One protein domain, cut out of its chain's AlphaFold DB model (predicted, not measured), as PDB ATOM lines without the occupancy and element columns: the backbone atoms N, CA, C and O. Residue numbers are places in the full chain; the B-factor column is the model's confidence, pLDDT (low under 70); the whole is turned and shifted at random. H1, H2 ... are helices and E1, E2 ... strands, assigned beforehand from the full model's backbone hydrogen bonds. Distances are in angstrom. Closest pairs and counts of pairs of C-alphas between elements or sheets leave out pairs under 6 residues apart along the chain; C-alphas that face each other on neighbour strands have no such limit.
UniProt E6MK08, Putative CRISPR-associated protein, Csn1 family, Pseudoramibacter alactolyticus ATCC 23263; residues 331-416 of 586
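This is residues 331 to 416 of the 586 residues of the protein "Putative CRISPR-associated protein, Csn1 family" of Pseudoramibacter alactolyticus ATCC 23263 (UniProt E6MK08). Two helical hairpins, H1 with H2 and H4 with H5, run roughly along one another as four helices round a four-cornered group, with few contacts between one hairpin and the other. The short helix H3 and a small hairpin of two strands, E1 and E2, lie at one end of this group, the strands farthest out. The printed part has 86 residues, with five named helices and two named strands in the order H1, H2, H3, E1, E2, H4, H5; the sheet, in the order E1 - E2, is antiparallel and the class is mostly helix. The whole is compact, with a radius of gyration of the C-alphas of 12.9 A, and flat, spanning 35 by 32 by 16 A.

E1, residues 361 to 363, and E2, residues 368 to 370, form a hairpin, antiparallel with 149 degrees between their directions. N 362 and O 369 are 2.9 A apart, as are N 369 and O 362, within hydrogen-bond range. From H3, residues 355 to 359, the closest C-alphas to E1 are those of Ser 356 and Val 362, 5.3 A. H2, residues 340 to 347, touches H3 only at the corner, at the C-alphas of Phe 347 and Ser 356, 5.5 A. H1, residues 331 to 336, touches H2 in a helical hairpin, opposite ways at a shallow tilt of 5 degrees; their closest C-alphas, Tyr 334 and Tyr 343, are 6.0 A apart. H4, residues 377 to 388, only just touches H3, with 3 pairs of C-alphas within 8 A and with residues 377 to 380 alone; the closest are Tyr 355 and Leu 380, 6.7 A. H2 and H4 are close but not clearly touching, with the closest C-alphas, Ala 342 and Asp 387, at 7.5 A. H5, residues 395 to 405, forms a helical hairpin with H4, opposite ways at a shallow tilt of 27 degrees; they only just touch, with 3 pairs of C-alphas within 8 A, the closest being Tyr 381 and Ile 404, 6.7 A. H1 and H4 are apart. In H1, H2, H3, H4 and H5 every O i to N i+4 pair is within hydrogen-bond range.

E1 is 6.8 A long and E2 6.9 A. H4 measures 16.2 A, from C-alpha 377 at (208.618, 136.518, 154.314), and H5 15.3 A, ending with C-alpha 405 at (205.539, 132.839, 165.275). H1, 8.8 A, begins with C-alpha 331 at (192.371, 141.010, 154.515); H2 is 10.6 A and H3 5.9 A.

The C-alphas farthest apart, His 338 and Arg 416, are 35.8 A apart. The printed part has no cut, and no link between named elements is long. The mean pLDDT of the printed part is 93.0, and no printed residue is under 70.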
ATOM      1  N   LYS A 331     193.217 139.975 155.132       97.81
ATOM      2  CA  LYS A 331     192.371 141.010 154.515       97.81
ATOM      3  C   LYS A 331     191.184 141.372 155.404       97.81
ATOM      4  O   LYS A 331     190.909 142.558 155.569       97.81
ATOM      5  N   ARG A 332     190.526 140.373 156.002       96.44
ATOM      6  CA  ARG A 332     189.436 140.570 156.963       96.44
ATOM      7  C   ARG A 332     189.897 141.406 158.157       96.44
ATOM      8  O   ARG A 332     189.259 142.404 158.450       96.44
ATOM      9  N   PHE A 333     191.056 141.096 158.746       97.69
ATOM     10  CA  PHE A 333     191.623 141.892 159.841       97.69
ATOM     11  C   PHE A 333     191.727 143.387 159.500       97.69
ATOM     12  O   PHE A 333     191.334 144.232 160.299       97.69
ATOM     13  N   TYR A 334     192.225 143.734 158.311       97.69
ATOM     14  CA  TYR A 334     192.332 145.140 157.906       97.69
ATOM     15  C   TYR A 334     190.966 145.802 157.691       97.69
ATOM     16  O   TYR A 334     190.814 146.984 157.994       97.69
ATOM     17  N   HIS A 335     189.992 145.063 157.155       95.56
ATOM     18  CA  HIS A 335     188.637 145.569 156.937       95.56
ATOM     19  C   HIS A 335     187.896 145.803 158.257       95.56
ATOM     20  O   HIS A 335     187.408 146.912 158.472       95.56
ATOM     21  N   ASP A 336     187.881 144.809 159.147       95.56
ATOM     22  CA  ASP A 336     187.154 144.841 160.423       95.56
ATOM     23  C   ASP A 336     187.690 145.924 161.371       95.56
ATOM     24  O   ASP A 336     186.949 146.475 162.175       95.56
ATOM     25  N   ASN A 337     188.977 146.268 161.248       95.88
ATOM     26  CA  ASN A 337     189.627 147.304 162.054       95.88
ATOM     27  C   ASN A 337     189.755 148.654 161.324       95.88
ATOM     28  O   ASN A 337     190.526 149.515 161.745       95.88
ATOM     29  N   HIS A 338     189.033 148.841 160.214       94.81
ATOM     30  CA  HIS A 338     188.972 150.095 159.452       94.81
ATOM     31  C   HIS A 338     190.341 150.653 159.000       94.81
ATOM     32  O   HIS A 338     190.523 151.861 158.840       94.81
ATOM     33  N   LEU A 339     191.307 149.776 158.710       95.12
ATOM     34  CA  LEU A 339     192.675 150.133 158.316       95.12
ATOM     35  C   LEU A 339     192.804 150.372 156.800       95.12
ATOM     36  O   LEU A 339     193.664 149.791 156.138       95.12
ATOM     37  N   SER A 340     191.952 151.218 156.218       94.69
ATOM     38  CA  SER A 340     191.831 151.388 154.755       94.69
ATOM     39  C   SER A 340     193.130 151.838 154.068       94.69
ATOM     40  O   SER A 340     193.544 151.250 153.068       94.69
ATOM     41  N   ALA A 341     193.817 152.839 154.626       95.12
ATOM     42  CA  ALA A 341     195.084 153.326 154.085       95.12
ATOM     43  C   ALA A 341     196.177 152.246 154.149       95.12
ATOM     44  O   ALA A 341     196.896 152.029 153.173       95.12
ATOM     45  N   ALA A 342     196.268 151.521 155.269       95.94
ATOM     46  CA  ALA A 342     197.228 150.434 155.427       95.94
ATOM     47  C   ALA A 342     196.894 149.243 154.513       95.94
ATOM     48  O   ALA A 342     197.806 148.644 153.951       95.94
ATOM     49  N   TYR A 343     195.609 148.949 154.287       97.12
ATOM     50  CA  TYR A 343     195.153 147.916 153.353       97.12
ATOM     51  C   TYR A 343     195.619 148.212 151.929       97.12
ATOM     52  O   TYR A 343     196.191 147.351 151.260       97.12
ATOM     53  N   ASP A 344     195.403 149.444 151.465       96.19
ATOM     54  CA  ASP A 344     195.831 149.857 150.134       96.19
ATOM     55  C   ASP A 344     197.356 149.754 149.995       96.19
ATOM     56  O   ASP A 344     197.848 149.226 148.997       96.19
ATOM     57  N   GLN A 345     198.096 150.180 151.022       95.94
ATOM     58  CA  GLN A 345     199.552 150.039 151.073       95.94
ATOM     59  C   GLN A 345     200.015 148.584 151.171       95.94
ATOM     60  O   GLN A 345     201.120 148.279 150.740       95.94
ATOM     61  N   MET A 346     199.208 147.680 151.724       97.00
ATOM     62  CA  MET A 346     199.557 146.270 151.870       97.00
ATOM     63  C   MET A 346     199.308 145.477 150.575       97.00
ATOM     64  O   MET A 346     200.139 144.653 150.192       97.00
ATOM     65  N   PHE A 347     198.184 145.735 149.895       96.75
ATOM     66  CA  PHE A 347     197.652 144.853 148.847       96.75
ATOM     67  C   PHE A 347     197.425 145.504 147.476       96.75
ATOM     68  O   PHE A 347     197.136 144.782 146.521       96.75
ATOM     69  N   ARG A 348     197.466 146.840 147.355       95.94
ATOM     70  CA  ARG A 348     197.068 147.541 146.115       95.94
ATOM     71  C   ARG A 348     198.179 148.307 145.410       95.94
ATOM     72  O   ARG A 348     197.937 148.771 144.299       95.94
ATOM     73  N   VAL A 349     199.362 148.392 146.010       94.25
ATOM     74  CA  VAL A 349     200.560 149.005 145.414       94.25
ATOM     75  C   VAL A 349     201.777 148.102 145.595       94.25
ATOM     76  O   VAL A 349     201.782 147.250 146.488       94.25
ATOM     77  N   MET A 350     202.803 148.271 144.772       93.25
ATOM     78  CA  MET A 350     204.079 147.577 144.871       93.25
ATOM     79  C   MET A 350     205.001 148.308 145.855       93.25
ATOM     80  O   MET A 350     205.595 149.336 145.542       93.25
ATOM     81  N   GLY A 351     205.094 147.787 147.078       91.56
ATOM     82  CA  GLY A 351     205.941 148.341 148.134       91.56
ATOM     83  C   GLY A 351     207.289 147.627 148.246       91.56
ATOM     84  O   GLY A 351     207.657 146.809 147.409       91.56
ATOM     85  N   LYS A 352     208.024 147.910 149.328       91.50
ATOM     86  CA  LYS A 352     209.285 147.219 149.652       91.50
ATOM     87  C   LYS A 352     209.082 145.979 150.528       91.50
ATOM     88  O   LYS A 352     209.849 145.034 150.430       91.50
ATOM     89  N   ASP A 353     208.086 146.001 151.409       94.38
ATOM     90  CA  ASP A 353     207.887 145.033 152.499       94.38
ATOM     91  C   ASP A 353     206.418 144.592 152.646       94.38
ATOM     92  O   ASP A 353     206.017 144.057 153.677       94.38
ATOM     93  N   ASN A 354     205.599 144.829 151.618       95.62
ATOM     94  CA  ASN A 354     204.167 144.546 151.633       95.62
ATOM     95  C   ASN A 354     203.806 143.222 150.935       95.62
ATOM     96  O   ASN A 354     204.663 142.538 150.368       95.62
ATOM     97  N   TYR A 355     202.523 142.847 150.964       96.62
ATOM     98  CA  TYR A 355     202.062 141.596 150.367       96.62
ATOM     99  C   TYR A 355     202.232 141.590 148.845       96.62
ATOM    100  O   TYR A 355     202.626 140.568 148.297       96.62
ATOM    101  N   SER A 356     202.011 142.713 148.156       95.62
ATOM    102  CA  SER A 356     202.268 142.817 146.710       95.62
ATOM    103  C   SER A 356     203.725 142.494 146.352       95.62
ATOM    104  O   SER A 356     203.979 141.739 145.412       95.62
ATOM    105  N   ALA A 357     204.680 143.013 147.131       95.25
ATOM    106  CA  ALA A 357     206.111 142.751 146.985       95.25
ATOM    107  C   ALA A 357     206.465 141.300 147.309       95.25
ATOM    108  O   ALA A 357     207.306 140.699 146.637       95.25
ATOM    109  N   TYR A 358     205.791 140.716 148.300       95.31
ATOM    110  CA  TYR A 358     205.940 139.306 148.629       95.31
ATOM    111  C   TYR A 358     205.389 138.419 147.511       95.31
ATOM    112  O   TYR A 358     206.096 137.548 147.018       95.31
ATOM    113  N   ALA A 359     204.162 138.647 147.050       93.56
ATOM    114  CA  ALA A 359     203.549 137.912 145.945       93.56
ATOM    115  C   ALA A 359     204.278 138.149 144.610       93.56
ATOM    116  O   ALA A 359     204.214 137.317 143.707       93.56
ATOM    117  N   GLY A 360     204.986 139.274 144.483       93.25
ATOM    118  CA  GLY A 360     205.667 139.684 143.262       93.25
ATOM    119  C   GLY A 360     204.730 140.181 142.173       93.25
ATOM    120  O   GLY A 360     205.119 140.229 141.004       93.25
ATOM    121  N   SER A 361     203.497 140.522 142.530       93.56
ATOM    122  CA  SER A 361     202.539 141.107 141.604       93.56
ATOM    123  C   SER A 361     201.482 141.912 142.343       93.56
ATOM    124  O   SER A 361     201.148 141.611 143.487       93.56
ATOM    125  N   VAL A 362     200.937 142.903 141.651       94.44
ATOM    126  CA  VAL A 362     199.769 143.666 142.071       94.44
ATOM    127  C   VAL A 362     198.869 143.870 140.862       94.44
ATOM    128  O   VAL A 362     199.346 144.138 139.760       94.44
ATOM    129  N   GLN A 363     197.569 143.703 141.064       93.50
ATOM    130  CA  GLN A 363     196.554 143.998 140.061       93.50
ATOM    131  C   GLN A 363     195.427 144.753 140.754       93.50
ATOM    132  O   GLN A 363     194.544 144.164 141.378       93.50
ATOM    133  N   SER A 364     195.500 146.079 140.705       93.25
ATOM    134  CA  SER A 364     194.521 146.969 141.317       93.25
ATOM    135  C   SER A 364     194.234 148.159 140.398       93.25
ATOM    136  O   SER A 364     194.939 148.389 139.421       93.25
ATOM    137  N   LYS A 365     193.211 148.958 140.730       91.25
ATOM    138  CA  LYS A 365     192.952 150.229 140.028       91.25
ATOM    139  C   LYS A 365     194.093 151.246 140.187       91.25
ATOM    140  O   LYS A 365     194.169 152.173 139.396       91.25
ATOM    141  N   LYS A 366     194.923 151.110 141.229       89.12
ATOM    142  CA  LYS A 366     196.032 152.032 141.511       89.12
ATOM    143  C   LYS A 366     197.293 151.663 140.743       89.12
ATOM    144  O   LYS A 366     198.036 152.548 140.345       89.12
ATOM    145  N   GLU A 367     197.547 150.368 140.582       91.06
ATOM    146  CA  GLU A 367     198.793 149.877 140.011       91.06
ATOM    147  C   GLU A 367     198.625 148.450 139.473       91.06
ATOM    148  O   GLU A 367     197.935 147.615 140.072       91.06
ATOM    149  N   VAL A 368     199.289 148.165 138.350       92.81
ATOM    150  CA  VAL A 368     199.355 146.836 137.738       92.81
ATOM    151  C   VAL A 368     200.814 146.502 137.455       92.81
ATOM    152  O   VAL A 368     201.419 147.050 136.538       92.81
ATOM    153  N   VAL A 369     201.382 145.587 138.240       91.12
ATOM    154  CA  VAL A 369     202.754 145.088 138.065       91.12
ATOM    155  C   VAL A 369     202.740 143.570 138.152       91.12
ATOM    156  O   VAL A 369     202.145 142.979 139.056       91.12
ATOM    157  N   ARG A 370     203.438 142.912 137.228       84.75
ATOM    158  CA  ARG A 370     203.650 141.463 137.225       84.75
ATOM    159  C   ARG A 370     205.149 141.188 137.296       84.75
ATOM    160  O   ARG A 370     205.906 141.783 136.544       84.75
ATOM    161  N   ARG A 371     205.556 140.247 138.157       77.31
ATOM    162  CA  ARG A 371     206.951 139.800 138.338       77.31
ATOM    163  C   ARG A 371     207.895 140.896 138.863       77.31
ATOM    164  O   ARG A 371     208.957 141.127 138.301       77.31
ATOM    165  N   GLY A 372     207.520 141.516 139.983       71.94
ATOM    166  CA  GLY A 372     208.311 142.535 140.692       71.94
ATOM    167  C   GLY A 372     208.707 142.147 142.122       71.94
ATOM    168  O   GLY A 372     208.874 143.028 142.959       71.94
ATOM    169  N   ALA A 373     208.781 140.847 142.441       71.88
ATOM    170  CA  ALA A 373     209.031 140.386 143.810       71.88
ATOM    171  C   ALA A 373     210.336 140.959 144.372       71.88
ATOM    172  O   ALA A 373     211.407 140.717 143.815       71.88
ATOM    173  N   SER A 374     210.244 141.665 145.495       80.25
ATOM    174  CA  SER A 374     211.382 142.355 146.112       80.25
ATOM    175  C   SER A 374     211.537 142.081 147.611       80.25
ATOM    176  O   SER A 374     212.549 142.475 148.188       80.25
ATOM    177  N   CYS A 375     210.584 141.378 148.244       89.31
ATOM    178  CA  CYS A 375     210.602 141.134 149.689       89.31
ATOM    179  C   CYS A 375     210.513 139.647 150.081       89.31
ATOM    180  O   CYS A 375     209.847 138.826 149.440       89.31
ATOM    181  N   GLY A 376     211.224 139.298 151.159       89.50
ATOM    182  CA  GLY A 376     211.143 137.996 151.821       89.50
ATOM    183  C   GLY A 376     210.032 137.945 152.874       89.50
ATOM    184  O   GLY A 376     209.514 138.977 153.297       89.50
ATOM    185  N   ILE A 377     209.696 136.736 153.333       90.94
ATOM    186  CA  ILE A 377     208.618 136.518 154.314       90.94
ATOM    187  C   ILE A 377     208.874 137.229 155.651       90.94
ATOM    188  O   ILE A 377     207.948 137.766 156.242       90.94
ATOM    189  N   GLU A 378     210.133 137.310 156.089       91.50
ATOM    190  CA  GLU A 378     210.509 137.972 157.344       91.50
ATOM    191  C   GLU A 378     210.204 139.475 157.332       91.50
ATOM    192  O   GLU A 378     209.702 140.020 158.316       91.50
ATOM    193  N   GLU A 379     210.459 140.155 156.212       94.38
ATOM    194  CA  GLU A 379     210.139 141.581 156.073       94.38
ATOM    195  C   GLU A 379     208.623 141.799 156.034       94.38
ATOM    196  O   GLU A 379     208.111 142.678 156.730       94.38
ATOM    197  N   LEU A 380     207.890 140.929 155.326       96.62
ATOM    198  CA  LEU A 380     206.428 140.945 155.344       96.62
ATOM    199  C   LEU A 380     205.879 140.731 156.763       96.62
ATOM    200  O   LEU A 380     204.989 141.457 157.199       96.62
ATOM    201  N   TYR A 381     206.416 139.771 157.516       96.94
ATOM    202  CA  TYR A 381     206.005 139.516 158.897       96.94
ATOM    203  C   TYR A 381     206.267 140.709 159.811       96.94
ATOM    204  O   TYR A 381     205.393 141.058 160.606       96.94
ATOM    205  N   LYS A 382     207.428 141.369 159.701       96.88
ATOM    206  CA  LYS A 382     207.715 142.604 160.454       96.88
ATOM    207  C   LYS A 382     206.675 143.679 160.155       96.88
ATOM    208  O   LYS A 382     206.166 144.310 161.083       96.88
ATOM    209  N   ARG A 383     206.329 143.853 158.877       97.00
ATOM    210  CA  ARG A 383     205.316 144.815 158.447       97.00
ATOM    211  C   ARG A 383     203.927 144.469 158.989       97.00
ATOM    212  O   ARG A 383     203.294 145.330 159.592       97.00
ATOM    213  N   ILE A 384     203.490 143.214 158.868       97.94
ATOM    214  CA  ILE A 384     202.209 142.749 159.419       97.94
ATOM    215  C   ILE A 384     202.162 142.988 160.934       97.94
ATOM    216  O   ILE A 384     201.225 143.608 161.424       97.94
ATOM    217  N   LYS A 385     203.194 142.586 161.689       97.56
ATOM    218  CA  LYS A 385     203.251 142.807 163.148       97.56
ATOM    219  C   LYS A 385     203.160 144.289 163.522       97.56
ATOM    220  O   LYS A 385     202.516 144.623 164.513       97.56
ATOM    221  N   LYS A 386     203.788 145.176 162.740       96.69
ATOM    222  CA  LYS A 386     203.695 146.630 162.935       96.69
ATOM    223  C   LYS A 386     202.258 147.125 162.766       96.69
ATOM    224  O   LYS A 386     201.795 147.882 163.616       96.69
ATOM    225  N   ASP A 387     201.568 146.667 161.727       95.94
ATOM    226  CA  ASP A 387     200.191 147.074 161.423       95.94
ATOM    227  C   ASP A 387     199.176 146.479 162.429       95.94
ATOM    228  O   ASP A 387     198.154 147.098 162.716       95.94
ATOM    229  N   LEU A 388     199.484 145.326 163.040       95.56
ATOM    230  CA  LEU A 388     198.680 144.693 164.100       95.56
ATOM    231  C   LEU A 388     198.850 145.346 165.483       95.56
ATOM    232  O   LEU A 388     197.944 145.268 166.310       95.56
ATOM    233  N   LYS A 389     200.005 145.961 165.769       95.50
ATOM    234  CA  LYS A 389     200.351 146.506 167.096       95.50
ATOM    235  C   LYS A 389     199.342 147.521 167.672       95.50
ATOM    236  O   LYS A 389     199.053 147.395 168.858       95.50
ATOM    237  N   PRO A 390     198.834 148.519 166.916       94.62
ATOM    238  CA  PRO A 390     197.920 149.525 167.465       94.62
ATOM    239  C   PRO A 390     196.484 149.015 167.663       94.62
ATOM    240  O   PRO A 390     195.682 149.704 168.283       94.62
ATOM    241  N   VAL A 391     196.149 147.836 167.133       94.31
ATOM    242  CA  VAL A 391     194.808 147.255 167.239       94.31
ATOM    243  C   VAL A 391     194.689 146.481 168.559       94.31
ATOM    244  O   VAL A 391     195.614 145.723 168.878       94.31
ATOM    245  N   PRO A 392     193.592 146.629 169.330       94.00
ATOM    246  CA  PRO A 392     193.336 145.815 170.519       94.00
ATOM    247  C   PRO A 392     193.400 144.311 170.237       94.00
ATOM    248  O   PRO A 392     193.260 143.864 169.095       94.00
ATOM    249  N   ASP A 393     193.633 143.514 171.277       93.25
ATOM    250  CA  ASP A 393     193.670 142.065 171.109       93.25
ATOM    251  C   ASP A 393     192.295 141.514 170.726       93.25
ATOM    252  O   ASP A 393     191.274 141.822 171.337       93.25
ATOM    253  N   CYS A 394     192.291 140.695 169.678       93.00
ATOM    254  CA  CYS A 394     191.130 139.985 169.173       93.00
ATOM    255  C   CYS A 394     191.569 138.618 168.639       93.00
ATOM    256  O   CYS A 394     192.745 138.412 168.322       93.00
ATOM    257  N   GLU A 395     190.619 137.698 168.492       93.88
ATOM    258  CA  GLU A 395     190.882 136.330 168.032       93.88
ATOM    259  C   GLU A 395     191.648 136.306 166.696       93.88
ATOM    260  O   GLU A 395     192.664 135.627 166.559       93.88
ATOM    261  N   THR A 396     191.242 137.131 165.720       94.69
ATOM    262  CA  THR A 396     191.917 137.190 164.411       94.69
ATOM    263  C   THR A 396     193.372 137.665 164.534       94.69
ATOM    264  O   THR A 396     194.253 137.123 163.865       94.69
ATOM    265  N   LYS A 397     193.655 138.647 165.404       96.19
ATOM    266  CA  LYS A 397     195.024 139.122 165.663       96.19
ATOM    267  C   LYS A 397     195.880 138.016 166.279       96.19
ATOM    268  O   LYS A 397     197.010 137.820 165.837       96.19
ATOM    269  N   GLN A 398     195.339 137.286 167.256       95.25
ATOM    270  CA  GLN A 398     196.029 136.175 167.917       95.25
ATOM    271  C   GLN A 398     196.368 135.062 166.919       95.25
ATOM    272  O   GLN A 398     197.534 134.690 166.809       95.25
ATOM    273  N   ILE A 399     195.405 134.637 166.093       94.81
ATOM    274  CA  ILE A 399     195.618 133.625 165.044       94.81
ATOM    275  C   ILE A 399     196.746 134.034 164.083       94.81
ATOM    276  O   ILE A 399     197.613 133.221 163.748       94.81
ATOM    277  N   ILE A 400     196.760 135.296 163.632       97.12
ATOM    278  CA  ILE A 400     197.811 135.801 162.735       97.12
ATOM    279  C   ILE A 400     199.174 135.766 163.437       97.12
ATOM    280  O   ILE A 400     200.141 135.261 162.866       97.12
ATOM    281  N   LEU A 401     199.267 136.285 164.665       95.69
ATOM    282  CA  LEU A 401     200.525 136.328 165.413       95.69
ATOM    283  C   LEU A 401     201.066 134.924 165.700       95.69
ATOM    284  O   LEU A 401     202.250 134.687 165.467       95.69
ATOM    285  N   GLU A 402     200.214 133.986 166.109       91.88
ATOM    286  CA  GLU A 402     200.599 132.595 166.345       91.88
ATOM    287  C   GLU A 402     201.136 131.925 165.078       91.88
ATOM    288  O   GLU A 402     202.205 131.312 165.107       91.88
ATOM    289  N   ASN A 403     200.446 132.065 163.943       92.69
ATOM    290  CA  ASN A 403     200.900 131.482 162.680       92.69
ATOM    291  C   ASN A 403     202.217 132.106 162.195       92.69
ATOM    292  O   ASN A 403     203.071 131.397 161.653       92.69
ATOM    293  N   ILE A 404     202.411 133.410 162.421       93.88
ATOM    294  CA  ILE A 404     203.675 134.097 162.135       93.88
ATOM    295  C   ILE A 404     204.795 133.578 163.044       93.88
ATOM    296  O   ILE A 404     205.886 133.293 162.555       93.88
ATOM    297  N   GLU A 405     204.555 133.418 164.348       89.25
ATOM    298  CA  GLU A 405     205.539 132.839 165.275       89.25
ATOM    299  C   GLU A 405     205.926 131.405 164.902       89.25
ATOM    300  O   GLU A 405     207.090 131.021 165.024       89.25
ATOM    301  N   ARG A 406     204.956 130.625 164.420       84.69
ATOM    302  CA  ARG A 406     205.156 129.269 163.891       84.69
ATOM    303  C   ARG A 406     205.851 129.249 162.525       84.69
ATOM    304  O   ARG A 406     206.296 128.189 162.098       84.69
ATOM    305  N   GLY A 407     205.940 130.388 161.836       87.62
ATOM    306  CA  GLY A 407     206.519 130.503 160.497       87.62
ATOM    307  C   GLY A 407     205.659 129.902 159.380       87.62
ATOM    308  O   GLY A 407     206.184 129.600 158.314       87.62
ATOM    309  N   THR A 408     204.354 129.723 159.601       89.56
ATOM    310  CA  THR A 408     203.431 129.018 158.680       89.56
ATOM    311  C   THR A 408     202.401 129.931 158.017       89.56
ATOM    312  O   THR A 408     201.464 129.446 157.383       89.56
ATOM    313  N   PHE A 409     202.544 131.248 158.172       95.00
ATOM    314  CA  PHE A 409     201.593 132.225 157.657       95.00
ATOM    315  C   PHE A 409     201.921 132.627 156.212       95.00
ATOM    316  O   PHE A 409     203.042 133.028 155.914       95.00
ATOM    317  N   LEU A 410     200.940 132.554 155.307       95.88
ATOM    318  CA  LEU A 410     201.096 132.907 153.883       95.88
ATOM    319  C   LEU A 410     202.242 132.150 153.163       95.88
ATOM    320  O   LEU A 410     203.043 132.777 152.463       95.88
ATOM    321  N   PRO A 411     202.353 130.814 153.288       93.69
ATOM    322  CA  PRO A 411     203.481 130.069 152.731       93.69
ATOM    323  C   PRO A 411     203.546 130.157 151.197       93.69
ATOM    324  O   PRO A 411     202.526 130.188 150.509       93.69
ATOM    325  N   LYS A 412     204.759 130.156 150.635       92.62
ATOM    326  CA  LYS A 412     204.994 129.997 149.189       92.62
ATOM    327  C   LYS A 412     205.322 128.544 148.859       92.62
ATOM    328  O   LYS A 412     206.070 127.891 149.576       92.62
ATOM    329  N   GLN A 413     204.847 128.074 147.707       92.50
ATOM    330  CA  GLN A 413     205.162 126.729 147.208       92.50
ATOM    331  C   GLN A 413     206.592 126.599 146.659       92.50
ATOM    332  O   GLN A 413     207.150 125.506 146.637       92.50
ATOM    333  N   LEU A 414     207.189 127.693 146.180       89.94
ATOM    334  CA  LEU A 414     208.548 127.703 145.642       89.94
ATOM    335  C   LEU A 414     209.420 128.618 146.501       89.94
ATOM    336  O   LEU A 414     209.279 129.843 146.461       89.94
ATOM    337  N   THR A 415     210.307 128.015 147.285       87.56
ATOM    338  CA  THR A 415     211.290 128.709 148.124       87.56
ATOM    339  C   THR A 415     212.689 128.151 147.863       87.56
ATOM    340  O   THR A 415     212.857 127.192 147.107       87.56
ATOM    341  N   ARG A 416     213.717 128.762 148.466       83.25
ATOM    342  CA  ARG A 416     215.100 128.255 148.394       83.25
ATOM    343  C   ARG A 416     215.224 126.856 148.996       83.25
ATOM    344  O   ARG A 416     215.972 126.037 148.474       83.25
TER     345      ARG A 416